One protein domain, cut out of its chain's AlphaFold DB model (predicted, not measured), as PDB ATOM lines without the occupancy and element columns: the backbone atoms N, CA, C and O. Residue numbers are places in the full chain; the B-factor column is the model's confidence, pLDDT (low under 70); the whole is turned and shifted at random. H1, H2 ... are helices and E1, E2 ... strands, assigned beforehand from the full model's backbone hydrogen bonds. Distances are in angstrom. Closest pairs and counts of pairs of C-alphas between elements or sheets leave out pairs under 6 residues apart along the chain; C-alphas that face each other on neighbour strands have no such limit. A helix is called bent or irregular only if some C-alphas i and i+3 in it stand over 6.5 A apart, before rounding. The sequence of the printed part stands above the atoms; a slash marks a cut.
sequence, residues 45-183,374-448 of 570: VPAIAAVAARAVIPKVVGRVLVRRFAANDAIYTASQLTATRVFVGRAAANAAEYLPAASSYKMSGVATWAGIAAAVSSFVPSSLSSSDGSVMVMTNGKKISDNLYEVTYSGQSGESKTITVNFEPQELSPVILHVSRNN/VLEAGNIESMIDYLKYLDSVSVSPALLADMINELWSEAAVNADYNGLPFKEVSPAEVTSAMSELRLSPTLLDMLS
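What this domain is: This is residues 45 to 183 and 374 to 448 of the 570 residues of an uncharacterized protein of Salmonella enterica (UniProt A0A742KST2). This is an elongated body with helices at one end and strands at the other: H9 crosses H2, H8 packs on H3, and at the far end stand two small three-stranded sheets, E1 E5 E6 and, beyond it, E2 E3 E4. Short helices H4, H5, H6, H7 and H10 lie between these ends, with H1 at one side. The printed part has 214 residues with ten named helices and six named strands, in the order H1 to H5, E1 to E6, H6 to H10. Both sheets are antiparallel, in the orders just named, and the class is mixed, helices and strands. The whole is compact, with a radius of gyration of the C-alphas of 18.9 A, and spans 63 by 35 by 31 A.

How they stand to each other: Start at H1, residues 45 to 52, close to but not clearly touching H6, residues 380 to 383; their closest C-alphas, Ile 48 and Glu 381, are 7.0 A apart. H2, residues 56 to 70, and H3, residues 78 to 97, touch as a helical hairpin, opposite ways at a steep tilt of 35.2 degrees, only just past shallow; their closest C-alphas, Phe 69 and Leu 81, are 6.6 A apart. H4, residues 113 to 119, touches residues 92 to 96 of H3 alone, closest at C-alphas 116 and 95, 5.8 A. Next find E1, residues 135 to 138, E5, residues 175 to 178, and E6, residues 376 to 378: N 136 and O 177 are 2.8 A apart, N 176 and O 378 2.9 A. H5, residues 125 to 128, is on this sheet over E1, while H6 only grazes it, as does H7, residues 386 to 392. E2, residues 142 to 145, E3, residues 148 to 154, and E4, residues 160 to 165, form a meander, each strand the antiparallel neighbour of the one before; N 142 and O 150 are 2.8 A apart, N 151 and O 163 2.8 A. H7 touches H10, residues 443 to 446, closest at C-alphas 390 and 444, 4.9 A. H8, residues 397 to 413, touches H3 about perpendicular, at 80 degrees, with residues 407 to 412 alone; C-alphas 411 and 87 are closest, 5.1 A. H9, residues 427 to 437, touches H2 about perpendicular, at 76 degrees, closest at C-alphas 433 and 63, 5.7 A. Every O i to N i+4 pair is within hydrogen-bond range in H1, H2, H3, H4, H8 and H9; irregular H7, with C-alphas 386 and 389 7.3 A apart, has 0 of 3, and 3 of 4 O i to N i+3 pairs; H5, H6 and H10 are too short for an i+4 pair.

Where its parts are: Find C-alpha 45 at (-22.597, -5.557, 13.658), where H1 begins. H2 is 20.9 A long, H3 29.3 A, H8 24.2 A and E3 20.0 A. H10 ends at C-alpha 446, (-27.037, 11.739, 16.644).

The domain as a whole: The C-alphas of Ala 74 and Glu 159, the two farthest apart, are 63.3 A apart. Residues 184 to 373 are not printed; C-alphas 183 and 374 are 7.7 A apart across the cut. The links H3 to H4 and H8 to H9 are long. Confidence is under 70 at residues 45 to 49, 132 to 134, 154 to 160, 179 to 183 and 374 to 376.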
ATOM      1  N   VAL A  45     -22.211  -5.854  15.058       49.03
ATOM      2  CA  VAL A  45     -22.597  -5.557  13.658       49.03
ATOM      3  C   VAL A  45     -24.081  -5.169  13.502       49.03
ATOM      4  O   VAL A  45     -24.352  -4.192  12.804       49.03
ATOM      5  N   PRO A  46     -25.061  -5.853  14.133       58.97
ATOM      6  CA  PRO A  46     -26.465  -5.453  14.030       58.97
ATOM      7  C   PRO A  46     -26.756  -4.066  14.607       58.97
ATOM      8  O   PRO A  46     -27.532  -3.324  14.012       58.97
ATOM      9  N   ALA A  47     -26.152  -3.707  15.745       64.06
ATOM     10  CA  ALA A  47     -26.398  -2.417  16.385       64.06
ATOM     11  C   ALA A  47     -25.739  -1.262  15.623       64.06
ATOM     12  O   ALA A  47     -26.406  -0.263  15.360       64.06
ATOM     13  N   ILE A  48     -24.486  -1.435  15.183       65.94
ATOM     14  CA  ILE A  48     -23.801  -0.475  14.305       65.94
ATOM     15  C   ILE A  48     -24.607  -0.281  13.018       65.94
ATOM     16  O   ILE A  48     -24.891   0.853  12.651       65.94
ATOM     17  N   ALA A  49     -25.046  -1.360  12.360       66.69
ATOM     18  CA  ALA A  49     -25.839  -1.265  11.133       66.69
ATOM     19  C   ALA A  49     -27.207  -0.597  11.362       66.69
ATOM     20  O   ALA A  49     -27.654   0.197  10.534       66.69
ATOM     21  N   ALA A  50     -27.865  -0.882  12.490       71.75
ATOM     22  CA  ALA A  50     -29.140  -0.263  12.844       71.75
ATOM     23  C   ALA A  50     -29.002   1.240  13.117       71.75
ATOM     24  O   ALA A  50     -29.878   2.007  12.724       71.75
ATOM     25  N   VAL A  51     -27.917   1.668  13.768       75.44
ATOM     26  CA  VAL A  51     -27.623   3.091  13.990       75.44
ATOM     27  C   VAL A  51     -27.167   3.762  12.692       75.44
ATOM     28  O   VAL A  51     -27.622   4.861  12.391       75.44
ATOM     29  N   ALA A  52     -26.360   3.080  11.877       73.12
ATOM     30  CA  ALA A  52     -25.895   3.573  10.583       73.12
ATOM     31  C   ALA A  52     -27.045   3.872   9.613       73.12
ATOM     32  O   ALA A  52     -27.000   4.854   8.882       73.12
ATOM     33  N   ALA A  53     -28.105   3.062   9.642       73.88
ATOM     34  CA  ALA A  53     -29.274   3.240   8.787       73.88
ATOM     35  C   ALA A  53     -30.203   4.399   9.217       73.88
ATOM     36  O   ALA A  53     -31.171   4.709   8.512       73.88
ATOM     37  N   ARG A  54     -29.970   5.040  10.372       80.00
ATOM     38  CA  ARG A  54     -30.821   6.133  10.868       80.00
ATOM     39  C   ARG A  54     -30.528   7.427  10.109       80.00
ATOM     40  O   ARG A  54     -29.544   8.102  10.359       80.00
ATOM     41  N   ALA A  55     -31.455   7.835   9.244       83.31
ATOM     42  CA  ALA A  55     -31.388   9.103   8.505       83.31
ATOM     43  C   ALA A  55     -32.294  10.202   9.107       83.31
ATOM     44  O   ALA A  55     -32.895  10.994   8.379       83.31
ATOM     45  N   VAL A  56     -32.466  10.235  10.434       88.44
ATOM     46  CA  VAL A  56     -33.402  11.161  11.109       88.44
ATOM     47  C   VAL A  56     -32.889  12.604  11.082       88.44
ATOM     48  O   VAL A  56     -33.622  13.515  10.703       88.44
ATOM     49  N   ILE A  57     -31.620  12.814  11.436       92.38
ATOM     50  CA  ILE A  57     -30.985  14.139  11.486       92.38
ATOM     51  C   ILE A  57     -30.968  14.844  10.117       92.38
ATOM     52  O   ILE A  57     -31.492  15.959  10.038       92.38
ATOM     53  N   PRO A  58     -30.482  14.227   9.015       90.81
ATOM     54  CA  PRO A  58     -30.467  14.888   7.706       90.81
ATOM     55  C   PRO A  58     -31.868  15.253   7.195       90.81
ATOM     56  O   PRO A  58     -32.012  16.259   6.500       90.81
ATOM     57  N   LYS A  59     -32.909  14.497   7.581       90.81
ATOM     58  CA  LYS A  59     -34.314  14.826   7.280       90.81
ATOM     59  C   LYS A  59     -34.792  16.071   8.010       90.81
ATOM     60  O   LYS A  59     -35.442  16.920   7.403       90.81
ATOM     61  N   VAL A  60     -34.476  16.207   9.299       90.88
ATOM     62  CA  VAL A  60     -34.855  17.397  10.076       90.88
ATOM     63  C   VAL A  60     -34.138  18.635   9.543       90.88
ATOM     64  O   VAL A  60     -34.799  19.641   9.280       90.88
ATOM     65  N   VAL A  61     -32.824  18.546   9.309       92.06
ATOM     66  CA  VAL A  61     -32.022  19.640   8.732       92.06
ATOM     67  C   VAL A  61     -32.602  20.069   7.385       92.06
ATOM     68  O   VAL A  61     -32.923  21.242   7.186       92.06
ATOM     69  N   GLY A  62     -32.821  19.122   6.474       91.19
ATOM     70  CA  GLY A  62     -33.363  19.438   5.160       91.19
ATOM     71  C   GLY A  62     -34.792  19.978   5.209       91.19
ATOM     72  O   GLY A  62     -35.110  20.917   4.475       91.19
ATOM     73  N   ARG A  63     -35.640  19.517   6.142       93.12
ATOM     74  CA  ARG A  63     -36.988  20.081   6.311       93.12
ATOM     75  C   ARG A  63     -36.968  21.526   6.797       93.12
ATOM     76  O   ARG A  63     -37.800  22.312   6.345       93.12
ATOM     77  N   VAL A  64     -36.028  21.912   7.659       92.56
ATOM     78  CA  VAL A  64     -35.844  23.320   8.052       92.56
ATOM     79  C   VAL A  64     -35.500  24.182   6.832       92.56
ATOM     80  O   VAL A  64     -36.118  25.232   6.634       92.56
ATOM     81  N   LEU A  65     -34.590  23.714   5.970       91.88
ATOM     82  CA  LEU A  65     -34.233  24.412   4.727       91.88
ATOM     83  C   LEU A  65     -35.431  24.524   3.770       91.88
ATOM     84  O   LEU A  65     -35.707  25.606   3.249       91.88
ATOM     85  N   VAL A  66     -36.199  23.444   3.593       91.12
ATOM     86  CA  VAL A  66     -37.419  23.435   2.767       91.12
ATOM     87  C   VAL A  66     -38.462  24.414   3.307       91.12
ATOM     88  O   VAL A  66     -39.070  25.140   2.527       91.12
ATOM     89  N   ARG A  67     -38.653  24.505   4.629       90.25
ATOM     90  CA  ARG A  67     -39.580  25.479   5.232       90.25
ATOM     91  C   ARG A  67     -39.141  26.922   4.990       90.25
ATOM     92  O   ARG A  67     -39.981  27.773   4.707       90.25
ATOM     93  N   ARG A  68     -37.836  27.205   5.077       88.19
ATOM     94  CA  ARG A  68     -37.265  28.527   4.761       88.19
ATOM     95  C   ARG A  68     -37.453  28.892   3.291       88.19
ATOM     96  O   ARG A  68     -37.764  30.047   3.000       88.19
ATOM     97  N   PHE A  69     -37.296  27.917   2.399       87.06
ATOM     98  CA  PHE A  69     -37.580  28.072   0.978       87.06
ATOM     99  C   PHE A  69     -39.069  28.326   0.727       87.06
ATOM    100  O   PHE A  69     -39.400  29.338   0.130       87.06
ATOM    101  N   ALA A  70     -39.964  27.482   1.247       83.38
ATOM    102  CA  ALA A  70     -41.410  27.589   1.036       83.38
ATOM    103  C   ALA A  70     -42.007  28.900   1.571       83.38
ATOM    104  O   ALA A  70     -42.941  29.436   0.991       83.38
ATOM    105  N   ALA A  71     -41.455  29.457   2.654       80.75
ATOM    106  CA  ALA A  71     -41.867  30.769   3.161       80.75
ATOM    107  C   ALA A  71     -41.475  31.943   2.237       80.75
ATOM    108  O   ALA A  71     -41.941  33.061   2.448       80.75
ATOM    109  N   ASN A  72     -40.593  31.710   1.261       82.06
ATOM    110  CA  ASN A  72     -40.011  32.716   0.373       82.06
ATOM    111  C   ASN A  72     -39.912  32.201  -1.081       82.06
ATOM    112  O   ASN A  72     -39.014  32.602  -1.823       82.06
ATOM    113  N   ASP A  73     -40.800  31.294  -1.483       74.00
ATOM    114  CA  ASP A  73     -40.779  30.599  -2.780       74.00
ATOM    115  C   ASP A  73     -40.964  31.551  -3.973       74.00
ATOM    116  O   ASP A  73     -40.443  31.314  -5.059       74.00
ATOM    117  N   ALA A  74     -41.631  32.682  -3.749       72.62
ATOM    118  CA  ALA A  74     -41.745  33.778  -4.705       72.62
ATOM    119  C   ALA A  74     -40.427  34.549  -4.937       72.62
ATOM    120  O   ALA A  74     -40.336  35.332  -5.882       72.62
ATOM    121  N   ILE A  75     -39.428  34.376  -4.066       80.81
ATOM    122  CA  ILE A  75     -38.167  35.137  -4.062       80.81
ATOM    123  C   ILE A  75     -36.987  34.248  -4.469       80.81
ATOM    124  O   ILE A  75     -36.082  34.717  -5.161       80.81
ATOM    125  N   TYR A  76     -36.985  32.979  -4.056       85.19
ATOM    126  CA  TYR A  76     -35.857  32.073  -4.259       85.19
ATOM    127  C   TYR A  76     -36.166  30.936  -5.229       85.19
ATOM    128  O   TYR A  76     -37.287  30.455  -5.347       85.19
ATOM    129  N   THR A  77     -35.126  30.458  -5.907       86.38
ATOM    130  CA  THR A  77     -35.211  29.367  -6.888       86.38
ATOM    131  C   THR A  77     -34.919  28.005  -6.256       86.38
ATOM    132  O   THR A  77     -34.162  27.897  -5.289       86.38
ATOM    133  N   ALA A  78     -35.442  26.924  -6.842       85.56
ATOM    134  CA  ALA A  78     -35.123  25.559  -6.407       85.56
ATOM    135  C   ALA A  78     -33.613  25.236  -6.505       85.56
ATOM    136  O   ALA A  78     -33.078  24.465  -5.702       85.56
ATOM    137  N   SER A  79     -32.896  25.874  -7.440       84.75
ATOM    138  CA  SER A  79     -31.433  25.810  -7.524       84.75
ATOM    139  C   SER A  79     -30.745  26.416  -6.302       84.75
ATOM    140  O   SER A  79     -29.741  25.867  -5.864       84.75
ATOM    141  N   GLN A  80     -31.293  27.480  -5.703       87.75
ATOM    142  CA  GLN A  80     -30.745  28.065  -4.472       87.75
ATOM    143  C   GLN A  80     -30.969  27.159  -3.257       87.75
ATOM    144  O   GLN A  80     -30.058  27.007  -2.451       87.75
ATOM    145  N   LEU A  81     -32.126  26.493  -3.146       87.94
ATOM    146  CA  LEU A  81     -32.353  25.472  -2.111       87.94
ATOM    147  C   LEU A  81     -31.371  24.296  -2.261       87.94
ATOM    148  O   LEU A  81     -30.787  23.833  -1.281       87.94
ATOM    149  N   THR A  82     -31.152  23.843  -3.498       88.31
ATOM    150  CA  THR A  82     -30.194  22.770  -3.803       88.31
ATOM    151  C   THR A  82     -28.757  23.200  -3.498       88.31
ATOM    152  O   THR A  82     -28.004  22.426  -2.911       88.31
ATOM    153  N   ALA A  83     -28.384  24.440  -3.824       89.25
ATOM    154  CA  ALA A  83     -27.082  24.999  -3.478       89.25
ATOM    155  C   ALA A  83     -26.894  25.078  -1.956       89.25
ATOM    156  O   ALA A  83     -25.885  24.586  -1.454       89.25
ATOM    157  N   THR A  84     -27.874  25.586  -1.200       92.25
ATOM    158  CA  THR A  84     -27.804  25.603   0.272       92.25
ATOM    159  C   THR A  84     -27.589  24.210   0.841       92.25
ATOM    160  O   THR A  84     -26.681  24.029   1.642       92.25
ATOM    161  N   ARG A  85     -28.341  23.203   0.383       91.44
ATOM    162  CA  ARG A  85     -28.143  21.802   0.790       91.44
ATOM    163  C   ARG A  85     -26.702  21.333   0.573       91.44
ATOM    164  O   ARG A  85     -26.111  20.771   1.489       91.44
ATOM    165  N   VAL A  86     -26.142  21.552  -0.619       90.75
ATOM    166  CA  VAL A  86     -24.779  21.101  -0.960       90.75
ATOM    167  C   VAL A  86     -23.734  21.798  -0.092       90.75
ATOM    168  O   VAL A  86     -22.854  21.137   0.449       90.75
ATOM    169  N   PHE A  87     -23.829  23.118   0.074       91.94
ATOM    170  CA  PHE A  87     -22.855  23.864   0.871       91.94
ATOM    171  C   PHE A  87     -22.967  23.570   2.372       91.94
ATOM    172  O   PHE A  87     -21.936  23.452   3.024       91.94
ATOM    173  N   VAL A  88     -24.173  23.363   2.912       92.81
ATOM    174  CA  VAL A  88     -24.358  22.906   4.304       92.81
ATOM    175  C   VAL A  88     -23.805  21.486   4.487       92.81
ATOM    176  O   VAL A  88     -23.140  21.212   5.482       92.81
ATOM    177  N   GLY A  89     -24.000  20.593   3.511       91.06
ATOM    178  CA  GLY A  89     -23.387  19.261   3.517       91.06
ATOM    179  C   GLY A  89     -21.855  19.316   3.489       91.06
ATOM    180  O   GLY A  89     -21.197  18.608   4.248       91.06
ATOM    181  N   ARG A  90     -21.269  20.215   2.687       90.69
ATOM    182  CA  ARG A  90     -19.818  20.471   2.680       90.69
ATOM    183  C   ARG A  90     -19.323  21.059   3.995       90.69
ATOM    184  O   ARG A  90     -18.275  20.640   4.463       90.69
ATOM    185  N   ALA A  91     -20.065  21.977   4.608       91.75
ATOM    186  CA  ALA A  91     -19.723  22.503   5.927       91.75
ATOM    187  C   ALA A  91     -19.696  21.383   6.981       91.75
ATOM    188  O   ALA A  91     -18.768  21.321   7.782       91.75
ATOM    189  N   ALA A  92     -20.643  20.439   6.927       91.38
ATOM    190  CA  ALA A  92     -20.630  19.261   7.795       91.38
ATOM    191  C   ALA A  92     -19.434  18.334   7.501       91.38
ATOM    192  O   ALA A  92     -18.800  17.842   8.432       91.38
ATOM    193  N   ALA A  93     -19.081  18.130   6.229       89.44
ATOM    194  CA  ALA A  93     -17.889  17.368   5.852       89.44
ATOM    195  C   ALA A  93     -16.591  18.041   6.339       89.44
ATOM    196  O   ALA A  93     -15.738  17.370   6.910       89.44
ATOM    197  N   ASN A  94     -16.471  19.363   6.204       90.06
ATOM    198  CA  ASN A  94     -15.334  20.129   6.719       90.06
ATOM    199  C   ASN A  94     -15.264  20.052   8.250       90.06
ATOM    200  O   ASN A  94     -14.193  19.855   8.817       90.06
ATOM    201  N   ALA A  95     -16.410  20.137   8.933       90.50
ATOM    202  CA  ALA A  95     -16.473  19.976  10.381       90.50
ATOM    203  C   ALA A  95     -15.970  18.589  10.833       90.50
ATOM    204  O   ALA A  95     -15.317  18.467  11.869       90.50
ATOM    205  N   ALA A  96     -16.208  17.544  10.030       88.62
ATOM    206  CA  ALA A  96     -15.701  16.197  10.283       88.62
ATOM    207  C   ALA A  96     -14.163  16.103  10.255       88.62
ATOM    208  O   ALA A  96     -13.602  15.210  10.898       88.62
ATOM    209  N   GLU A  97     -13.476  16.995   9.532       87.56
ATOM    210  CA  GLU A  97     -12.009  17.009   9.445       87.56
ATOM    211  C   GLU A  97     -11.347  17.473  10.747       87.56
ATOM    212  O   GLU A  97     -10.242  17.027  11.059       87.56
ATOM    213  N   TYR A  98     -12.031  18.289  11.559       88.00
ATOM    214  CA  TYR A  98     -11.539  18.684  12.885       88.00
ATOM    215  C   TYR A  98     -11.523  17.522  13.886       88.00
ATOM    216  O   TYR A  98     -10.852  17.596  14.917       88.00
ATOM    217  N   LEU A  99     -12.242  16.432  13.600       88.00
ATOM    218  CA  LEU A  99     -12.236  15.246  14.444       88.00
ATOM    219  C   LEU A  99     -10.947  14.437  14.225       88.00
ATOM    220  O   LEU A  99     -10.650  14.054  13.086       88.00
ATOM    221  N   PRO A 100     -10.233  14.048  15.300       84.25
ATOM    222  CA  PRO A 100      -9.085  13.147  15.217       84.25
ATOM    223  C   PRO A 100      -9.370  11.878  14.397       84.25
ATOM    224  O   PRO A 100     -10.505  11.403  14.315       84.25
ATOM    225  N   ALA A 101      -8.337  11.279  13.797       78.88
ATOM    226  CA  ALA A 101      -8.493  10.044  13.017       78.88
ATOM    227  C   ALA A 101      -9.086   8.893  13.855       78.88
ATOM    228  O   ALA A 101      -9.957   8.175  13.377       78.88
ATOM    229  N   ALA A 102      -8.671   8.784  15.120       73.81
ATOM    230  CA  ALA A 102      -9.191   7.826  16.097       73.81
ATOM    231  C   ALA A 102     -10.321   8.407  16.974       73.81
ATOM    232  O   ALA A 102     -10.550   7.912  18.073       73.81
ATOM    233  N   SER A 103     -10.988   9.479  16.521       84.44
ATOM    234  CA  SER A 103     -12.042  10.146  17.291       84.44
ATOM    235  C   SER A 103     -13.154   9.180  17.664       84.44
ATOM    236  O   SER A 103     -13.677   8.460  16.811       84.44
ATOM    237  N   SER A 104     -13.588   9.252  18.921       84.31
ATOM    238  CA  SER A 104     -14.717   8.452  19.377       84.31
ATOM    239  C   SER A 104     -16.038   8.779  18.701       84.31
ATOM    240  O   SER A 104     -16.932   7.948  18.747       84.31
ATOM    241  N   TYR A 105     -16.158   9.939  18.054       90.00
ATOM    242  CA  TYR A 105     -17.340  10.313  17.283       90.00
ATOM    243  C   TYR A 105     -17.338   9.788  15.850       90.00
ATOM    244  O   TYR A 105     -18.215  10.176  15.075       90.00
ATOM    245  N   LYS A 106     -16.372   8.950  15.471       86.88
ATOM    246  CA  LYS A 106     -16.361   8.281  14.172       86.88
ATOM    247  C   LYS A 106     -16.859   6.848  14.313       86.88
ATOM    248  O   LYS A 106     -16.532   6.165  15.277       86.88
ATOM    249  N   MET A 107     -17.626   6.401  13.326       84.06
ATOM    250  CA  MET A 107     -18.088   5.025  13.194       84.06
ATOM    251  C   MET A 107     -17.641   4.510  11.832       84.06
ATOM    252  O   MET A 107     -17.942   5.127  10.807       84.06
ATOM    253  N   SER A 108     -16.840   3.441  11.816       79.12
ATOM    254  CA  SER A 108     -16.230   2.908  10.589       79.12
ATOM    255  C   SER A 108     -15.482   3.982   9.772       79.12
ATOM    256  O   SER A 108     -15.488   3.988   8.543       79.12
ATOM    257  N   GLY A 109     -14.846   4.929  10.473       80.19
ATOM    258  CA  GLY A 109     -14.089   6.041   9.887       80.19
ATOM    259  C   GLY A 109     -14.918   7.256   9.445       80.19
ATOM    260  O   GLY A 109     -14.328   8.281   9.105       80.19
ATOM    261  N   VAL A 110     -16.252   7.191   9.492       87.00
ATOM    262  CA  VAL A 110     -17.154   8.303   9.143       87.00
ATOM    263  C   VAL A 110     -17.568   9.064  10.397       87.00
ATOM    264  O   VAL A 110     -17.917   8.450  11.401       87.00
ATOM    265  N   ALA A 111     -17.551  10.397  10.359       91.19
ATOM    266  CA  ALA A 111     -18.035  11.211  11.473       91.19
ATOM    267  C   ALA A 111     -19.536  11.008  11.708       91.19
ATOM    268  O   ALA A 111     -20.316  10.898  10.768       91.19
ATOM    269  N   THR A 112     -19.941  10.982  12.970       93.12
ATOM    270  CA  THR A 112     -21.353  10.970  13.366       93.12
ATOM    271  C   THR A 112     -21.897  12.389  13.461       93.12
ATOM    272  O   THR A 112     -21.128  13.341  13.622       93.12
ATOM    273  N   TRP A 113     -23.218  12.562  13.415       93.19
ATOM    274  CA  TRP A 113     -23.828  13.880  13.618       93.19
ATOM    275  C   TRP A 113     -23.527  14.471  15.005       93.19
ATOM    276  O   TRP A 113     -23.399  15.685  15.125       93.19
ATOM    277  N   ALA A 114     -23.347  13.641  16.036       92.81
ATOM    278  CA  ALA A 114     -22.859  14.049  17.354       92.81
ATOM    279  C   ALA A 114     -21.423  14.583  17.271       92.81
ATOM    280  O   ALA A 114     -21.104  15.591  17.890       92.81
ATOM    281  N   GLY A 115     -20.577  13.949  16.454       92.62
ATOM    282  CA  GLY A 115     -19.234  14.437  16.146       92.62
ATOM    283  C   GLY A 115     -19.228  15.778  15.435       92.62
ATOM    284  O   GLY A 115     -18.454  16.650  15.812       92.62
ATOM    285  N   ILE A 116     -20.110  15.967  14.449       93.69
ATOM    286  CA  ILE A 116     -20.272  17.266  13.784       93.69
ATOM    287  C   ILE A 116     -20.718  18.312  14.794       93.69
ATOM    288  O   ILE A 116     -20.078  19.350  14.911       93.69
ATOM    289  N   ALA A 117     -21.762  18.008  15.565       92.62
ATOM    290  CA  ALA A 117     -22.284  18.885  16.599       92.62
ATOM    291  C   ALA A 117     -21.205  19.256  17.639       92.62
ATOM    292  O   ALA A 117     -21.143  20.410  18.062       92.62
ATOM    293  N   ALA A 118     -20.327  18.317  18.011       91.75
ATOM    294  CA  ALA A 118     -19.191  18.558  18.902       91.75
ATOM    295  C   ALA A 118     -18.110  19.427  18.244       91.75
ATOM    296  O   ALA A 118     -17.625  20.366  18.870       91.75
ATOM    297  N   ALA A 119     -17.770  19.167  16.978       91.19
ATOM    298  CA  ALA A 119     -16.800  19.959  16.220       91.19
ATOM    299  C   ALA A 119     -17.247  21.418  16.053       91.19
ATOM    300  O   ALA A 119     -16.426  22.327  16.139       91.19
ATOM    301  N   VAL A 120     -18.554  21.647  15.902       90.31
ATOM    302  CA  VAL A 120     -19.151  22.990  15.844       90.31
ATOM    303  C   VAL A 120     -19.555  23.537  17.226       90.31
ATOM    304  O   VAL A 120     -20.323  24.485  17.321       90.31
ATOM    305  N   SER A 121     -19.042  22.947  18.318       79.38
ATOM    306  CA  SER A 121     -19.238  23.381  19.719       79.38
ATOM    307  C   SER A 121     -20.691  23.440  20.222       79.38
ATOM    308  O   SER A 121     -20.977  24.070  21.237       79.38
ATOM    309  N   SER A 122     -21.616  22.754  19.553       77.94
ATOM    310  CA  SER A 122     -23.023  22.660  19.968       77.94
ATOM    311  C   SER A 122     -23.288  21.468  20.897       77.94
ATOM    312  O   SER A 122     -24.249  21.476  21.663       77.94
ATOM    313  N   PHE A 123     -22.424  20.446  20.880       87.62
ATOM    314  CA  PHE A 123     -22.623  19.197  21.617       87.62
ATOM    315  C   PHE A 123     -21.771  19.098  22.879       87.62
ATOM    316  O   PHE A 123     -20.552  19.237  22.830       87.62
ATOM    317  N   VAL A 124     -22.401  18.750  24.001       86.75
ATOM    318  CA  VAL A 124     -21.697  18.499  25.263       86.75
ATOM    319  C   VAL A 124     -21.446  16.992  25.413       86.75
ATOM    320  O   VAL A 124     -22.422  16.244  25.512       86.75
ATOM    321  N   PRO A 125     -20.188  16.514  25.502       85.69
ATOM    322  CA  PRO A 125     -19.882  15.080  25.583       85.69
ATOM    323  C   PRO A 125     -20.570  14.357  26.749       85.69
ATOM    324  O   PRO A 125     -20.999  13.215  26.607       85.69
ATOM    325  N   SER A 126     -20.748  15.030  27.892       83.75
ATOM    326  CA  SER A 126     -21.418  14.454  29.066       83.75
ATOM    327  C   SER A 126     -22.892  14.109  28.830       83.75
ATOM    328  O   SER A 126     -23.437  13.296  29.573       83.75
ATOM    329  N   SER A 127     -23.526  14.640  27.776       85.50
ATOM    330  CA  SER A 127     -24.883  14.241  27.373       85.50
ATOM    331  C   SER A 127     -24.990  12.757  27.000       85.50
ATOM    332  O   SER A 127     -26.064  12.178  27.130       85.50
ATOM    333  N   LEU A 128     -23.877  12.125  26.607       86.69
ATOM    334  CA  LEU A 128     -23.783  10.685  26.343       86.69
ATOM    335  C   LEU A 128     -23.577   9.846  27.616       86.69
ATOM    336  O   LEU A 128     -23.374   8.643  27.511       86.69
ATOM    337  N   SER A 129     -23.576  10.455  28.807       85.75
ATOM    338  CA  SER A 129     -23.518   9.716  30.076       85.75
ATOM    339  C   SER A 129     -24.917   9.278  30.495       85.75
ATOM    340  O   SER A 129     -25.914   9.928  30.168       85.75
ATOM    341  N   SER A 130     -25.022   8.165  31.212       82.06
ATOM    342  CA  SER A 130     -26.294   7.699  31.747       82.06
ATOM    343  C   SER A 130     -26.549   8.317  33.122       82.06
ATOM    344  O   SER A 130     -25.631   8.592  33.897       82.06
ATOM    345  N   SER A 131     -27.820   8.532  33.461       71.69
ATOM    346  CA  SER A 131     -28.207   9.105  34.757       71.69
ATOM    347  C   SER A 131     -27.948   8.169  35.940       71.69
ATOM    348  O   SER A 131     -27.845   8.623  37.075       71.69
ATOM    349  N   ASP A 132     -27.846   6.867  35.679       65.25
ATOM    350  CA  ASP A 132     -27.586   5.827  36.674       65.25
ATOM    351  C   ASP A 132     -26.093   5.504  36.854       65.25
ATOM    352  O   ASP A 132     -25.755   4.606  37.626       65.25
ATOM    353  N   GLY A 133     -25.206   6.202  36.135       69.56
ATOM    354  CA  GLY A 133     -23.759   5.987  36.186       69.56
ATOM    355  C   GLY A 133     -23.273   4.697  35.517       69.56
ATOM    356  O   GLY A 133     -22.092   4.379  35.634       69.56
ATOM    357  N   SER A 134     -24.148   3.960  34.821       69.31
ATOM    358  CA  SER A 134     -23.759   2.777  34.042       69.31
ATOM    359  C   SER A 134     -22.936   3.110  32.797       69.31
ATOM    360  O   SER A 134     -22.127   2.304  32.359       69.31
ATOM    361  N   VAL A 135     -23.089   4.309  32.241       80.62
ATOM    362  CA  VAL A 135     -22.257   4.841  31.162       80.62
ATOM    363  C   VAL A 135     -21.736   6.202  31.587       80.62
ATOM    364  O   VAL A 135     -22.501   7.086  31.971       80.62
ATOM    365  N   MET A 136     -20.426   6.392  31.498       83.25
ATOM    366  CA  MET A 136     -19.769   7.642  31.844       83.25
ATOM    367  C   MET A 136     -18.840   8.088  30.719       83.25
ATOM    368  O   MET A 136     -18.163   7.274  30.096       83.25
ATOM    369  N   VAL A 137     -18.782   9.395  30.478       88.56
ATOM    370  CA  VAL A 137     -18.011   9.974  29.372       88.56
ATOM    371  C   VAL A 137     -16.879  10.840  29.911       88.56
ATOM    372  O   VAL A 137     -17.129  11.797  30.641       88.56
ATOM    373  N   MET A 138     -15.640  10.514  29.542       87.69
ATOM    374  CA  MET A 138     -14.440  11.223  29.989       87.69
ATOM    375  C   MET A 138     -13.771  11.959  28.837       87.69
ATOM    376  O   MET A 138     -13.522  11.395  27.776       87.69
ATOM    377  N   THR A 139     -13.425  13.220  29.063       89.56
ATOM    378  CA  THR A 139     -12.771  14.093  28.075       89.56
ATOM    379  C   THR A 139     -11.344  14.460  28.474       89.56
ATOM    380  O   THR A 139     -10.755  15.353  27.880       89.56
ATOM    381  N   ASN A 140     -10.784  13.808  29.496       86.31
ATOM    382  CA  ASN A 140      -9.434  14.072  29.978       86.31
ATOM    383  C   ASN A 140      -8.782  12.779  30.491       86.31
ATOM    384  O   ASN A 140      -9.463  11.891  31.008       86.31
ATOM    385  N   GLY A 141      -7.462  12.686  30.355       85.69
ATOM    386  CA  GLY A 141      -6.655  11.597  30.882       85.69
ATOM    387  C   GLY A 141      -5.189  11.991  31.025       85.69
ATOM    388  O   GLY A 141      -4.670  12.865  30.332       85.69
ATOM    389  N   LYS A 142      -4.494  11.327  31.941       87.12
ATOM    390  CA  LYS A 142      -3.069  11.517  32.191       87.12
ATOM    391  C   LYS A 142      -2.265  10.619  31.254       87.12
ATOM    392  O   LYS A 142      -2.375   9.398  31.314       87.12
ATOM    393  N   LYS A 143      -1.411  11.207  30.416       86.88
ATOM    394  CA  LYS A 143      -0.515  10.439  29.537       86.88
ATOM    395  C   LYS A 143       0.441   9.570  30.370       86.88
ATOM    396  O   LYS A 143       1.174  10.096  31.208       86.88
ATOM    397  N   ILE A 144       0.443   8.259  30.123       84.19
ATOM    398  CA  ILE A 144       1.403   7.308  30.711       84.19
ATOM    399  C   ILE A 144       2.575   7.107  29.744       84.19
ATOM    400  O   ILE A 144       3.735   7.231  30.131       84.19
ATOM    401  N   SER A 145       2.269   6.819  28.478       77.88
ATOM    402  CA  SER A 145       3.238   6.627  27.395       77.88
ATOM    403  C   SER A 145       2.621   7.018  26.050       77.88
ATOM    404  O   SER A 145       1.485   7.487  25.992       77.88
ATOM    405  N   ASP A 146       3.352   6.843  24.950       77.19
ATOM    406  CA  ASP A 146       2.777   7.041  23.617       77.19
ATOM    407  C   ASP A 146       1.599   6.082  23.396       77.19
ATOM    408  O   ASP A 146       1.717   4.882  23.644       77.19
ATOM    409  N   ASN A 147       0.454   6.640  22.987       70.44
ATOM    410  CA  ASN A 147      -0.820   5.939  22.797       70.44
ATOM    411  C   ASN A 147      -1.317   5.155  24.027       70.44
ATOM    412  O   ASN A 147      -1.985   4.140  23.864       70.44
ATOM    413  N   LEU A 148      -0.999   5.597  25.250       76.38
ATOM    414  CA  LEU A 148      -1.554   5.025  26.481       76.38
ATOM    415  C   LEU A 148      -1.832   6.124  27.511       76.38
ATOM    416  O   LEU A 148      -0.914   6.810  27.975       76.38
ATOM    417  N   TYR A 149      -3.098   6.269  27.885       78.19
ATOM    418  CA  TYR A 149      -3.591   7.315  28.775       78.19
ATOM    419  C   TYR A 149      -4.348   6.692  29.946       78.19
ATOM    420  O   TYR A 149      -5.152   5.781  29.763       78.19
ATOM    421  N   GLU A 150      -4.084   7.189  31.150       81.75
ATOM    422  CA  GLU A 150      -4.832   6.870  32.361       81.75
ATOM    423  C   GLU A 150      -6.049   7.786  32.461       81.75
ATOM    424  O   GLU A 150      -5.911   9.011  32.455       81.75
ATOM    425  N   VAL A 151      -7.237   7.211  32.571       83.00
ATOM    426  CA  VAL A 151      -8.491   7.947  32.717       83.00
ATOM    427  C   VAL A 151      -9.047   7.678  34.100       83.00
ATOM    428  O   VAL A 151      -9.215   6.526  34.500       83.00
ATOM    429  N   THR A 152      -9.334   8.752  34.825       82.25
ATOM    430  CA  THR A 152      -9.915   8.688  36.162       82.25
ATOM    431  C   THR A 152     -11.430   8.827  36.080       82.25
ATOM    432  O   THR A 152     -11.927   9.732  35.415       82.25
ATOM    433  N   TYR A 153     -12.158   7.973  36.795       78.00
ATOM    434  CA  TYR A 153     -13.613   8.037  36.922       78.00
ATOM    435  C   TYR A 153     -14.049   7.901  38.388       78.00
ATOM    436  O   TYR A 153     -13.290   7.433  39.242       78.00
ATOM    437  N   SER A 154     -15.275   8.331  38.681       68.12
ATOM    438  CA  SER A 154     -15.864   8.255  40.021       68.12
ATOM    439  C   SER A 154     -16.720   6.996  40.153       68.12
ATOM    440  O   SER A 154     -17.650   6.801  39.373       68.12
ATOM    441  N   GLY A 155     -16.420   6.140  41.131       60.56
ATOM    442  CA  GLY A 155     -17.269   5.001  41.499       60.56
ATOM    443  C   GLY A 155     -18.516   5.426  42.288       60.56
ATOM    444  O   GLY A 155     -18.609   6.563  42.752       60.56
ATOM    445  N   GLN A 156     -19.466   4.502  42.490       54.69
ATOM    446  CA  GLN A 156     -20.719   4.783  43.213       54.69
ATOM    447  C   GLN A 156     -20.511   5.206  44.680       54.69
ATOM    448  O   GLN A 156     -21.303   5.980  45.212       54.69
ATOM    449  N   SER A 157     -19.413   4.786  45.317       54.34
ATOM    450  CA  SER A 157     -19.021   5.196  46.674       54.34
ATOM    451  C   SER A 157     -18.294   6.551  46.739       54.34
ATOM    452  O   SER A 157     -17.853   6.966  47.812       54.34
ATOM    453  N   GLY A 158     -18.144   7.249  45.606       57.31
ATOM    454  CA  GLY A 158     -17.361   8.485  45.499       57.31
ATOM    455  C   GLY A 158     -15.846   8.262  45.475       57.31
ATOM    456  O   GLY A 158     -15.077   9.224  45.480       57.31
ATOM    457  N   GLU A 159     -15.402   7.005  45.441       63.53
ATOM    458  CA  GLU A 159     -13.995   6.654  45.284       63.53
ATOM    459  C   GLU A 159     -13.508   6.901  43.851       63.53
ATOM    460  O   GLU A 159     -14.220   6.671  42.871       63.53
ATOM    461  N   SER A 160     -12.270   7.376  43.729       67.56
ATOM    462  CA  SER A 160     -11.637   7.639  42.441       67.56
ATOM    463  C   SER A 160     -10.955   6.369  41.935       67.56
ATOM    464  O   SER A 160     -10.075   5.829  42.609       67.56
ATOM    465  N   LYS A 161     -11.366   5.882  40.763       71.69
ATOM    466  CA  LYS A 161     -10.808   4.697  40.095       71.69
ATOM    467  C   LYS A 161     -10.144   5.097  38.783       71.69
ATOM    468  O   LYS A 161     -10.476   6.135  38.209       71.69
ATOM    469  N   THR A 162      -9.203   4.287  38.307       75.06
ATOM    470  CA  THR A 162      -8.475   4.545  37.060       75.06
ATOM    471  C   THR A 162      -8.577   3.380  36.087       75.06
ATOM    472  O   THR A 162      -8.656   2.219  36.484       75.06
ATOM    473  N   ILE A 163      -8.573   3.712  34.798       72.06
ATOM    474  CA  ILE A 163      -8.481   2.771  33.680       72.06
ATOM    475  C   ILE A 163      -7.405   3.240  32.710       72.06
ATOM    476  O   ILE A 163      -7.029   4.411  32.721       72.06
ATOM    477  N   THR A 164      -6.969   2.367  31.810       76.81
ATOM    478  CA  THR A 164      -6.072   2.750  30.716       76.81
ATOM    479  C   THR A 164      -6.758   2.627  29.365       76.81
ATOM    480  O   THR A 164      -7.366   1.597  29.081       76.81
ATOM    481  N   VAL A 165      -6.595   3.637  28.516       73.88
ATOM    482  CA  VAL A 165      -7.073   3.654  27.128       73.88
ATOM    483  C   VAL A 165      -5.926   3.916  26.163       73.88
ATOM    484  O   VAL A 165      -4.912   4.511  26.526       73.88
ATOM    485  N   ASN A 166      -6.089   3.476  24.920       75.25
ATOM    486  CA  ASN A 166      -5.058   3.537  23.887       75.25
ATOM    487  C   ASN A 166      -5.135   4.782  22.976       75.25
ATOM    488  O   ASN A 166      -4.472   4.831  21.939       75.25
ATOM    489  N   PHE A 167      -5.940   5.782  23.337       77.44
ATOM    490  CA  PHE A 167      -6.086   7.042  22.606       77.44
ATOM    491  C   PHE A 167      -6.203   8.222  23.573       77.44
ATOM    492  O   PHE A 167      -6.554   8.040  24.736       77.44
ATOM    493  N   GLU A 168      -5.888   9.426  23.092       82.88
ATOM    494  CA  GLU A 168      -5.936  10.644  23.902       82.88
ATOM    495  C   GLU A 168      -7.385  11.074  24.178       82.88
ATOM    496  O   GLU A 168      -8.110  11.387  23.226       82.88
ATOM    497  N   PRO A 169      -7.817  11.119  25.451       87.12
ATOM    498  CA  PRO A 169      -9.141  11.608  25.812       87.12
ATOM    499  C   PRO A 169      -9.201  13.131  25.666       87.12
ATOM    500  O   PRO A 169      -8.383  13.845  26.242       87.12
ATOM    501  N   GLN A 170     -10.188  13.619  24.920       88.25
ATOM    502  CA  GLN A 170     -10.437  15.048  24.686       88.25
ATOM    503  C   GLN A 170     -11.906  15.275  24.315       88.25
ATOM    504  O   GLN A 170     -12.634  14.318  24.058       88.25
ATOM    505  N   GLU A 171     -12.362  16.527  24.241       88.00
ATOM    506  CA  GLU A 171     -13.769  16.834  23.929       88.00
ATOM    507  C   GLU A 171     -14.231  16.272  22.580       88.00
ATOM    508  O   GLU A 171     -15.334  15.742  22.496       88.00
ATOM    509  N   LEU A 172     -13.365  16.310  21.559       89.25
ATOM    510  CA  LEU A 172     -13.616  15.770  20.213       89.25
ATOM    511  C   LEU A 172     -13.274  14.277  20.069       89.25
ATOM    512  O   LEU A 172     -13.396  13.705  18.985       89.25
ATOM    513  N   SER A 173     -12.811  13.634  21.137       88.69
ATOM    514  CA  SER A 173     -12.542  12.197  21.185       88.69
ATOM    515  C   SER A 173     -12.730  11.685  22.615       88.69
ATOM    516  O   SER A 173     -11.754  11.316  23.275       88.69
ATOM    517  N   PRO A 174     -13.969  11.718  23.133       90.50
ATOM    518  CA  PRO A 174     -14.228  11.328  24.506       90.50
ATOM    519  C   PRO A 174     -14.073   9.818  24.687       90.50
ATOM    520  O   PRO A 174     -14.382   9.032  23.798       90.50
ATOM    521  N   VAL A 175     -13.644   9.390  25.862       88.25
ATOM    522  CA  VAL A 175     -13.668   7.984  26.262       88.25
ATOM    523  C   VAL A 175     -15.045   7.673  26.821       88.25
ATOM    524  O   VAL A 175     -15.498   8.342  27.749       88.25
ATOM    525  N   ILE A 176     -15.697   6.649  26.281       87.12
ATOM    526  CA  ILE A 176     -16.949   6.126  26.822       87.12
ATOM    527  C   ILE A 176     -16.599   4.922  27.674       87.12
ATOM    528  O   ILE A 176     -15.985   3.970  27.196       87.12
ATOM    529  N   LEU A 177     -16.972   4.998  28.942       82.38
ATOM    530  CA  LEU A 177     -16.803   3.941  29.917       82.38
ATOM    531  C   LEU A 177     -18.172   3.340  30.217       82.38
ATOM    532  O   LEU A 177     -19.049   4.041  30.720       82.38
ATOM    533  N   HIS A 178     -18.339   2.052  29.941       75.88
ATOM    534  CA  HIS A 178     -19.479   1.293  30.424       75.88
ATOM    535  C   HIS A 178     -19.085   0.568  31.704       75.88
ATOM    536  O   HIS A 178     -18.150  -0.237  31.749       75.88
ATOM    537  N   VAL A 179     -19.831   0.860  32.759       64.06
ATOM    538  CA  VAL A 179     -19.766   0.125  34.000       64.06
ATOM    539  C   VAL A 179     -21.100  -0.543  34.230       64.06
ATOM    540  O   VAL A 179     -22.080   0.075  34.637       64.06
ATOM    541  N   SER A 180     -21.133  -1.844  33.955       54.97
ATOM    542  CA  SER A 180     -22.295  -2.658  34.270       54.97
ATOM    543  C   SER A 180     -22.662  -2.442  35.741       54.97
ATOM    544  O   SER A 180     -21.787  -2.484  36.610       54.97
ATOM    545  N   ARG A 181     -23.948  -2.226  36.047       47.41
ATOM    546  CA  ARG A 181     -24.425  -2.144  37.444       47.41
ATOM    547  C   ARG A 181     -24.115  -3.414  38.247       47.41
ATOM    548  O   ARG A 181     -24.206  -3.392  39.460       47.41
ATOM    549  N   ASN A 182     -23.739  -4.503  37.578       45.06
ATOM    550  CA  ASN A 182     -23.284  -5.739  38.213       45.06
ATOM    551  C   ASN A 182     -21.780  -5.719  38.560       45.06
ATOM    552  O   ASN A 182     -21.295  -6.634  39.217       45.06
ATOM    553  N   ASN A 183     -21.047  -4.702  38.092       41.22
ATOM    554  CA  ASN A 183     -19.597  -4.535  38.223       41.22
ATOM    555  C   ASN A 183     -19.207  -3.316  39.087       41.22
ATOM    556  O   ASN A 183     -18.068  -3.223  39.543       41.22
ATOM    557  N   VAL A 374     -16.360  -7.300  31.919       52.41
ATOM    558  CA  VAL A 374     -15.174  -6.529  32.283       52.41
ATOM    559  C   VAL A 374     -15.523  -5.047  32.151       52.41
ATOM    560  O   VAL A 374     -16.340  -4.669  31.324       52.41
ATOM    561  N   LEU A 375     -14.957  -4.198  33.000       60.38
ATOM    562  CA  LEU A 375     -15.113  -2.756  32.861       60.38
ATOM    563  C   LEU A 375     -14.643  -2.349  31.453       60.38
ATOM    564  O   LEU A 375     -13.456  -2.483  31.147       60.38
ATOM    565  N   GLU A 376     -15.568  -1.936  30.584       68.38
ATOM    566  CA  GLU A 376     -15.270  -1.703  29.170       68.38
ATOM    567  C   GLU A 376     -15.128  -0.213  28.905       68.38
ATOM    568  O   GLU A 376     -15.960   0.599  29.312       68.38
ATOM    569  N   ALA A 377     -14.063   0.148  28.200       75.62
ATOM    570  CA  ALA A 377     -13.830   1.509  27.773       75.62
ATOM    571  C   ALA A 377     -13.452   1.537  26.305       75.62
ATOM    572  O   ALA A 377     -12.648   0.726  25.839       75.62
ATOM    573  N   GLY A 378     -13.998   2.505  25.586       76.31
ATOM    574  CA  GLY A 378     -13.708   2.646  24.176       76.31
ATOM    575  C   GLY A 378     -14.390   3.842  23.536       76.31
ATOM    576  O   GLY A 378     -14.774   4.809  24.197       76.31
ATOM    577  N   ASN A 379     -14.484   3.777  22.214       81.56
ATOM    578  CA  ASN A 379     -15.191   4.751  21.394       81.56
ATOM    579  C   ASN A 379     -16.666   4.364  21.204       81.56
ATOM    580  O   ASN A 379     -17.090   3.276  21.599       81.56
ATOM    581  N   ILE A 380     -17.437   5.235  20.545       84.75
ATOM    582  CA  ILE A 380     -18.850   4.984  20.227       84.75
ATOM    583  C   ILE A 380     -19.024   3.674  19.462       84.75
ATOM    584  O   ILE A 380     -19.922   2.912  19.793       84.75
ATOM    585  N   GLU A 381     -18.155   3.377  18.493       81.12
ATOM    586  CA  GLU A 381     -18.243   2.152  17.690       81.12
ATOM    587  C   GLU A 381     -18.140   0.887  18.555       81.12
ATOM    588  O   GLU A 381     -18.953  -0.025  18.414       81.12
ATOM    589  N   SER A 382     -17.204   0.858  19.505       76.00
ATOM    590  CA  SER A 382     -17.068  -0.248  20.457       76.00
ATOM    591  C   SER A 382     -18.175  -0.284  21.513       76.00
ATOM    592  O   SER A 382     -18.515  -1.358  21.991       76.00
ATOM    593  N   MET A 383     -18.750   0.867  21.874       80.06
ATOM    594  CA  MET A 383     -19.689   0.991  22.996       80.06
ATOM    595  C   MET A 383     -21.159   1.103  22.564       80.06
ATOM    596  O   MET A 383     -22.036   1.274  23.411       80.06
ATOM    597  N   ILE A 384     -21.469   1.001  21.267       82.31
ATOM    598  CA  ILE A 384     -22.802   1.334  20.734       82.31
ATOM    599  C   ILE A 384     -23.931   0.484  21.332       82.31
ATOM    600  O   ILE A 384     -25.051   0.964  21.504       82.31
ATOM    601  N   ASP A 385     -23.641  -0.767  21.694       77.31
ATOM    602  CA  ASP A 385     -24.613  -1.668  22.313       77.31
ATOM    603  C   ASP A 385     -25.045  -1.191  23.707       77.31
ATOM    604  O   ASP A 385     -26.216  -1.342  24.070       77.31
ATOM    605  N   TYR A 386     -24.135  -0.550  24.443       78.81
ATOM    606  CA  TYR A 386     -24.373   0.027  25.768       78.81
ATOM    607  C   TYR A 386     -25.047   1.398  25.698       78.81
ATOM    608  O   TYR A 386     -25.712   1.823  26.640       78.81
ATOM    609  N   LEU A 387     -24.952   2.071  24.552       84.69
ATOM    610  CA  LEU A 387     -25.554   3.381  24.305       84.69
ATOM    611  C   LEU A 387     -27.015   3.303  23.836       84.69
ATOM    612  O   LEU A 387     -27.631   4.335  23.577       84.69
ATOM    613  N   LYS A 388     -27.627   2.112  23.764       82.50
ATOM    614  CA  LYS A 388     -29.030   1.947  23.324       82.50
ATOM    615  C   LYS A 388     -30.039   2.737  24.158       82.50
ATOM    616  O   LYS A 388     -31.077   3.123  23.631       82.50
ATOM    617  N   TYR A 389     -29.743   3.019  25.430       81.12
ATOM    618  CA  TYR A 389     -30.619   3.841  26.272       81.12
ATOM    619  C   TYR A 389     -30.813   5.261  25.711       81.12
ATOM    620  O   TYR A 389     -31.838   5.888  25.982       81.12
ATOM    621  N   LEU A 390     -29.880   5.755  24.889       88.44
ATOM    622  CA  LEU A 390     -29.977   7.053  24.225       88.44
ATOM    623  C   LEU A 390     -31.171   7.159  23.266       88.44
ATOM    624  O   LEU A 390     -31.579   8.270  22.949       88.44
ATOM    625  N   ASP A 391     -31.771   6.038  22.854       87.56
ATOM    626  CA  ASP A 391     -33.022   6.016  22.078       87.56
ATOM    627  C   ASP A 391     -34.220   6.545  22.891       87.56
ATOM    628  O   ASP A 391     -35.231   6.966  22.342       87.56
ATOM    629  N   SER A 392     -34.111   6.558  24.224       85.25
ATOM    630  CA  SER A 392     -35.116   7.142  25.126       85.25
ATOM    631  C   SER A 392     -34.844   8.608  25.482       85.25
ATOM    632  O   SER A 392     -35.685   9.262  26.101       85.25
ATOM    633  N   VAL A 393     -33.684   9.139  25.087       88.50
ATOM    634  CA  VAL A 393     -33.262  10.513  25.376       88.50
ATOM    635  C   VAL A 393     -33.506  11.368  24.140       88.50
ATOM    636  O   VAL A 393     -32.840  11.204  23.120       88.50
ATOM    637  N   SER A 394     -34.464  12.289  24.216       90.44
ATOM    638  CA  SER A 394     -34.767  13.188  23.103       90.44
ATOM    639  C   SER A 394     -33.676  14.239  22.903       90.44
ATOM    640  O   SER A 394     -33.123  14.796  23.853       90.44
ATOM    641  N   VAL A 395     -33.393  14.547  21.639       92.00
ATOM    642  CA  VAL A 395     -32.534  15.675  21.273       92.00
ATOM    643  C   VAL A 395     -33.319  16.973  21.423       92.00
ATOM    644  O   VAL A 395     -34.461  17.083  20.968       92.00
ATOM    645  N   SER A 396     -32.708  17.977  22.057       92.25
ATOM    646  CA  SER A 396     -33.353  19.278  22.210       92.25
ATOM    647  C   SER A 396     -33.438  20.004  20.853       92.25
ATOM    648  O   SER A 396     -32.470  20.008  20.088       92.25
ATOM    649  N   PRO A 397     -34.563  20.676  20.535       93.50
ATOM    650  CA  PRO A 397     -34.657  21.484  19.318       93.50
ATOM    651  C   PRO A 397     -33.639  22.631  19.267       93.50
ATOM    652  O   PRO A 397     -33.311  23.094  18.180       93.50
ATOM    653  N   ALA A 398     -33.149  23.084  20.428       93.38
ATOM    654  CA  ALA A 398     -32.094  24.089  20.523       93.38
ATOM    655  C   ALA A 398     -30.749  23.553  20.014       93.38
ATOM    656  O   ALA A 398     -30.156  24.186  19.153       93.38
ATOM    657  N   LEU A 399     -30.347  22.345  20.430       93.94
ATOM    658  CA  LEU A 399     -29.117  21.701  19.950       93.94
ATOM    659  C   LEU A 399     -29.093  21.590  18.417       93.94
ATOM    660  O   LEU A 399     -28.101  21.918  17.774       93.94
ATOM    661  N   LEU A 400     -30.206  21.153  17.821       94.56
ATOM    662  CA  LEU A 400     -30.316  21.049  16.365       94.56
ATOM    663  C   LEU A 400     -30.339  22.419  15.679       94.56
ATOM    664  O   LEU A 400     -29.787  22.544  14.591       94.56
ATOM    665  N   ALA A 401     -30.971  23.430  16.282       95.00
ATOM    666  CA  ALA A 401     -30.972  24.786  15.740       95.00
ATOM    667  C   ALA A 401     -29.555  25.370  15.715       95.00
ATOM    668  O   ALA A 401     -29.135  25.860  14.670       95.00
ATOM    669  N   ASP A 402     -28.808  25.239  16.812       95.25
ATOM    670  CA  ASP A 402     -27.430  25.725  16.931       95.25
ATOM    671  C   ASP A 402     -26.509  25.023  15.929       95.25
ATOM    672  O   ASP A 402     -25.785  25.681  15.183       95.25
ATOM    673  N   MET A 403     -26.614  23.694  15.811       95.31
ATOM    674  CA  MET A 403     -25.868  22.928  14.808       95.31
ATOM    675  C   MET A 403     -26.200  23.380  13.376       95.31
ATOM    676  O   MET A 403     -25.297  23.565  12.565       95.31
ATOM    677  N   ILE A 404     -27.483  23.577  13.041       95.06
ATOM    678  CA  ILE A 404     -27.891  24.071  11.712       95.06
ATOM    679  C   ILE A 404     -27.354  25.484  11.471       95.06
ATOM    680  O   ILE A 404     -26.906  25.777  10.362       95.06
ATOM    681  N   ASN A 405     -27.409  26.351  12.481       95.88
ATOM    682  CA  ASN A 405     -26.946  27.729  12.387       95.88
ATOM    683  C   ASN A 405     -25.455  27.801  12.107       95.88
ATOM    684  O   ASN A 405     -25.060  28.523  11.196       95.88
ATOM    685  N   GLU A 406     -24.653  27.019  12.822       95.25
ATOM    686  CA  GLU A 406     -23.205  27.020  12.642       95.25
ATOM    687  C   GLU A 406     -22.822  26.454  11.269       95.25
ATOM    688  O   GLU A 406     -22.080  27.082  10.516       95.25
ATOM    689  N   LEU A 407     -23.433  25.335  10.860       94.56
ATOM    690  CA  LEU A 407     -23.186  24.742   9.542       94.56
ATOM    691  C   LEU A 407     -23.628  25.652   8.387       94.56
ATOM    692  O   LEU A 407     -22.960  25.715   7.355       94.56
ATOM    693  N   TRP A 408     -24.758  26.347   8.524       94.88
ATOM    694  CA  TRP A 408     -25.250  27.246   7.482       94.88
ATOM    695  C   TRP A 408     -24.494  28.578   7.467       94.88
ATOM    696  O   TRP A 408     -24.233  29.113   6.391       94.88
ATOM    697  N   SER A 409     -24.079  29.088   8.624       94.44
ATOM    698  CA  SER A 409     -23.187  30.245   8.710       94.44
ATOM    699  C   SER A 409     -21.869  29.956   7.986       94.44
ATOM    700  O   SER A 409     -21.516  30.680   7.055       94.44
ATOM    701  N   GLU A 410     -21.215  28.833   8.300       91.75
ATOM    702  CA  GLU A 410     -19.973  28.394   7.645       91.75
ATOM    703  C   GLU A 410     -20.159  28.201   6.130       91.75
ATOM    704  O   GLU A 410     -19.356  28.663   5.316       91.75
ATOM    705  N   ALA A 411     -21.272  27.584   5.722       92.19
ATOM    706  CA  ALA A 411     -21.628  27.427   4.314       92.19
ATOM    707  C   ALA A 411     -21.783  28.775   3.586       92.19
ATOM    708  O   ALA A 411     -21.336  28.912   2.446       92.19
ATOM    709  N   ALA A 412     -22.416  29.758   4.231       91.94
ATOM    710  CA  ALA A 412     -22.722  31.063   3.650       91.94
ATOM    711  C   ALA A 412     -21.514  32.010   3.582       91.94
ATOM    712  O   ALA A 412     -21.539  32.961   2.802       91.94
ATOM    713  N   VAL A 413     -20.461  31.754   4.366       92.44
ATOM    714  CA  VAL A 413     -19.186  32.493   4.303       92.44
ATOM    715  C   VAL A 413     -18.385  32.139   3.043       92.44
ATOM    716  O   VAL A 413     -17.533  32.918   2.610       92.44
ATOM    717  N   ASN A 414     -18.658  30.991   2.418       89.69
ATOM    718  CA  ASN A 414     -17.949  30.567   1.218       89.69
ATOM    719  C   ASN A 414     -18.175  31.548   0.048       89.69
ATOM    720  O   ASN A 414     -19.308  31.893  -0.277       89.69
ATOM    721  N   ALA A 415     -17.094  31.968  -0.621       86.25
ATOM    722  CA  ALA A 415     -17.153  32.955  -1.705       86.25
ATOM    723  C   ALA A 415     -18.003  32.502  -2.909       86.25
ATOM    724  O   ALA A 415     -18.580  33.343  -3.597       86.25
ATOM    725  N   ASP A 416     -18.114  31.190  -3.130       90.31
ATOM    726  CA  ASP A 416     -18.902  30.596  -4.214       90.31
ATOM    727  C   ASP A 416     -20.339  30.241  -3.778       90.31
ATOM    728  O   ASP A 416     -21.082  29.579  -4.514       90.31
ATOM    729  N   TYR A 417     -20.758  30.657  -2.577       91.25
ATOM    730  CA  TYR A 417     -22.085  30.366  -2.052       91.25
ATOM    731  C   TYR A 417     -23.176  31.125  -2.824       91.25
ATOM    732  O   TYR A 417     -23.351  32.334  -2.688       91.25
ATOM    733  N   ASN A 418     -23.967  30.382  -3.601       89.69
ATOM    734  CA  ASN A 418     -25.129  30.890  -4.342       89.69
ATOM    735  C   ASN A 418     -26.443  30.236  -3.867       89.69
ATOM    736  O   ASN A 418     -27.291  29.832  -4.665       89.69
ATOM    737  N   GLY A 419     -26.572  30.042  -2.552       90.50
ATOM    738  CA  GLY A 419     -27.770  29.490  -1.917       90.50
ATOM    739  C   GLY A 419     -28.694  30.555  -1.320       90.50
ATOM    740  O   GLY A 419     -28.538  31.755  -1.540       90.50
ATOM    741  N   LEU A 420     -29.669  30.109  -0.532       90.88
ATOM    742  CA  LEU A 420     -30.523  30.954   0.305       90.88
ATOM    743  C   LEU A 420     -29.677  31.793   1.284       90.88
ATOM    744  O   LEU A 420     -28.755  31.244   1.893       90.88
ATOM    745  N   PRO A 421     -29.979  33.085   1.501       89.50
ATOM    746  CA  PRO A 421     -29.230  33.900   2.450       89.50
ATOM    747  C   PRO A 421     -29.371  33.343   3.868       89.50
ATOM    748  O   PRO A 421     -30.466  32.956   4.289       89.50
ATOM    749  N   PHE A 422     -28.256  33.314   4.600       91.00
ATOM    750  CA  PHE A 422     -28.245  32.837   5.974       91.00
ATOM    751  C   PHE A 422     -29.135  33.715   6.857       91.00
ATOM    752  O   PHE A 422     -29.037  34.945   6.866       91.00
ATOM    753  N   LYS A 423     -30.005  33.052   7.614       89.81
ATOM    754  CA  LYS A 423     -30.789  33.649   8.686       89.81
ATOM    755  C   LYS A 423     -30.906  32.632   9.805       89.81
ATOM    756  O   LYS A 423     -31.349  31.510   9.561       89.81
ATOM    757  N   GLU A 424     -30.580  33.080  11.011       91.56
ATOM    758  CA  GLU A 424     -30.610  32.267  12.221       91.56
ATOM    759  C   GLU A 424     -31.937  31.504  12.354       91.56
ATOM    760  O   GLU A 424     -33.035  32.061  12.242       91.56
ATOM    761  N   VAL A 425     -31.821  30.194  12.513       94.19
ATOM    762  CA  VAL A 425     -32.880  29.222  12.741       94.19
ATOM    763  C   VAL A 425     -33.185  29.187  14.229       94.19
ATOM    764  O   VAL A 425     -32.296  29.030  15.060       94.19
ATOM    765  N   SER A 426     -34.466  29.308  14.562       95.44
ATOM    766  CA  SER A 426     -34.942  29.231  15.942       95.44
ATOM    767  C   SER A 426     -35.325  27.796  16.344       95.44
ATOM    768  O   SER A 426     -35.787  27.016  15.500       95.44
ATOM    769  N   PRO A 427     -35.279  27.445  17.644       94.88
ATOM    770  CA  PRO A 427     -35.727  26.133  18.127       94.88
ATOM    771  C   PRO A 427     -37.197  25.810  17.788       94.88
ATOM    772  O   PRO A 427     -37.570  24.649  17.606       94.88
ATOM    773  N   ALA A 428     -38.051  26.834  17.668       93.56
ATOM    774  CA  ALA A 428     -39.455  26.677  17.283       93.56
ATOM    775  C   ALA A 428     -39.617  26.217  15.821       93.56
ATOM    776  O   ALA A 428     -40.520  25.434  15.503       93.56
ATOM    777  N   GLU A 429     -38.729  26.659  14.930       93.31
ATOM    778  CA  GLU A 429     -38.721  26.236  13.526       93.31
ATOM    779  C   GLU A 429     -38.292  24.777  13.390       93.31
ATOM    780  O   GLU A 429     -38.939  24.023  12.661       93.31
ATOM    781  N   VAL A 430     -37.286  24.358  14.161       93.81
ATOM    782  CA  VAL A 430     -36.866  22.952  14.249       93.81
ATOM    783  C   VAL A 430     -37.996  22.082  14.806       93.81
ATOM    784  O   VAL A 430     -38.338  21.062  14.212       93.81
ATOM    785  N   THR A 431     -38.650  22.522  15.885       93.50
ATOM    786  CA  THR A 431     -39.807  21.818  16.474       93.50
ATOM    787  C   THR A 431     -40.920  21.625  15.445       93.50
ATOM    788  O   THR A 431     -41.519  20.554  15.335       93.50
ATOM    789  N   SER A 432     -41.180  22.657  14.644       92.94
ATOM    790  CA  SER A 432     -42.199  22.594  13.604       92.94
ATOM    791  C   SER A 432     -41.811  21.639  12.467       92.94
ATOM    792  O   SER A 432     -42.670  20.914  11.970       92.94
ATOM    793  N   ALA A 433     -40.530  21.601  12.081       91.19
ATOM    794  CA  ALA A 433     -40.009  20.654  11.094       91.19
ATOM    795  C   ALA A 433     -40.111  19.196  11.583       91.19
ATOM    796  O   ALA A 433     -40.543  18.324  10.831       91.19
ATOM    797  N   MET A 434     -39.789  18.936  12.852       90.81
ATOM    798  CA  MET A 434     -39.926  17.615  13.479       90.81
ATOM    799  C   MET A 434     -41.381  17.132  13.504       90.81
ATOM    800  O   MET A 434     -41.665  15.998  13.116       90.81
ATOM    801  N   SER A 435     -42.309  18.009  13.908       91.12
ATOM    802  CA  SER A 435     -43.750  17.719  13.950       91.12
ATOM    803  C   SER A 435     -44.304  17.353  12.569       91.12
ATOM    804  O   SER A 435     -45.040  16.378  12.417       91.12
ATOM    805  N   GLU A 436     -43.884  18.084  11.538       90.00
ATOM    806  CA  GLU A 436     -44.297  17.857  10.154       90.00
ATOM    807  C   GLU A 436     -43.788  16.525   9.586       90.00
ATOM    808  O   GLU A 436     -44.526  15.814   8.903       90.00
ATOM    809  N   LEU A 437     -42.552  16.150   9.920       87.81
ATOM    810  CA  LEU A 437     -41.982  14.854   9.552       87.81
ATOM    811  C   LEU A 437     -42.522  13.694  10.400       87.81
ATOM    812  O   LEU A 437     -42.272  12.538  10.062       87.81
ATOM    813  N   ARG A 438     -43.247  13.984  11.491       90.00
ATOM    814  CA  ARG A 438     -43.635  13.013  12.529       90.00
ATOM    815  C   ARG A 438     -42.431  12.239  13.077       90.00
ATOM    816  O   ARG A 438     -42.518  11.039  13.328       90.00
ATOM    817  N   LEU A 439     -41.304  12.930  13.235       88.94
ATOM    818  CA  LEU A 439     -40.068  12.372  13.779       88.94
ATOM    819  C   LEU A 439     -39.816  12.914  15.184       88.94
ATOM    820  O   LEU A 439     -40.114  14.067  15.495       88.94
ATOM    821  N   SER A 440     -39.222  12.080  16.028       89.06
ATOM    822  CA  SER A 440     -38.760  12.450  17.365       89.06
ATOM    823  C   SER A 440     -37.291  12.052  17.483       89.06
ATOM    824  O   SER A 440     -37.021  10.927  17.891       89.06
ATOM    825  N   PRO A 441     -36.353  12.921  17.058       91.69
ATOM    826  CA  PRO A 441     -34.930  12.625  17.097       91.69
ATOM    827  C   PRO A 441     -34.450  12.377  18.524       91.69
ATOM    828  O   PRO A 441     -34.791  13.108  19.460       91.69
ATOM    829  N   THR A 442     -33.628  11.354  18.662       93.94
ATOM    830  CA  THR A 442     -33.044  10.878  19.910       93.94
ATOM    831  C   THR A 442     -31.538  11.073  19.888       93.94
ATOM    832  O   THR A 442     -30.929  11.289  18.836       93.94
ATOM    833  N   LEU A 443     -30.907  10.995  21.055       91.31
ATOM    834  CA  LEU A 443     -29.461  11.130  21.150       91.31
ATOM    835  C   LEU A 443     -28.748   9.949  20.467       91.31
ATOM    836  O   LEU A 443     -27.631  10.107  19.983       91.31
ATOM    837  N   LEU A 444     -29.429   8.806  20.312       90.81
ATOM    838  CA  LEU A 444     -28.958   7.690  19.492       90.81
ATOM    839  C   LEU A 444     -28.965   8.022  17.989       90.81
ATOM    840  O   LEU A 444     -28.057   7.606  17.275       90.81
ATOM    841  N   ASP A 445     -29.931   8.810  17.501       92.00
ATOM    842  CA  ASP A 445     -29.943   9.275  16.103       92.00
ATOM    843  C   ASP A 445     -28.761  10.202  15.796       92.00
ATOM    844  O   ASP A 445     -28.292  10.248  14.661       92.00
ATOM    845  N   MET A 446     -28.238  10.913  16.798       92.88
ATOM    846  CA  MET A 446     -27.037  11.739  16.644       92.88
ATOM    847  C   MET A 446     -25.778  10.888  16.438       92.88
ATOM    848  O   MET A 446     -24.822  11.358  15.833       92.88
ATOM    849  N   LEU A 447     -25.775   9.625  16.872       92.56
ATOM    850  CA  LEU A 447     -24.659   8.699  16.654       92.56
ATOM    851  C   LEU A 447     -24.660   8.077  15.248       92.56
ATOM    852  O   LEU A 447     -23.767   7.297  14.927       92.56
ATOM    853  N   SER A 448     -25.632   8.415  14.396       90.94
ATOM    854  CA  SER A 448     -25.620   7.997  12.992       90.94
ATOM    855  C   SER A 448     -24.499   8.701  12.207       90.94
ATOM    856  O   SER A 448     -24.214   9.878  12.462       90.94
TER     857      SER A 448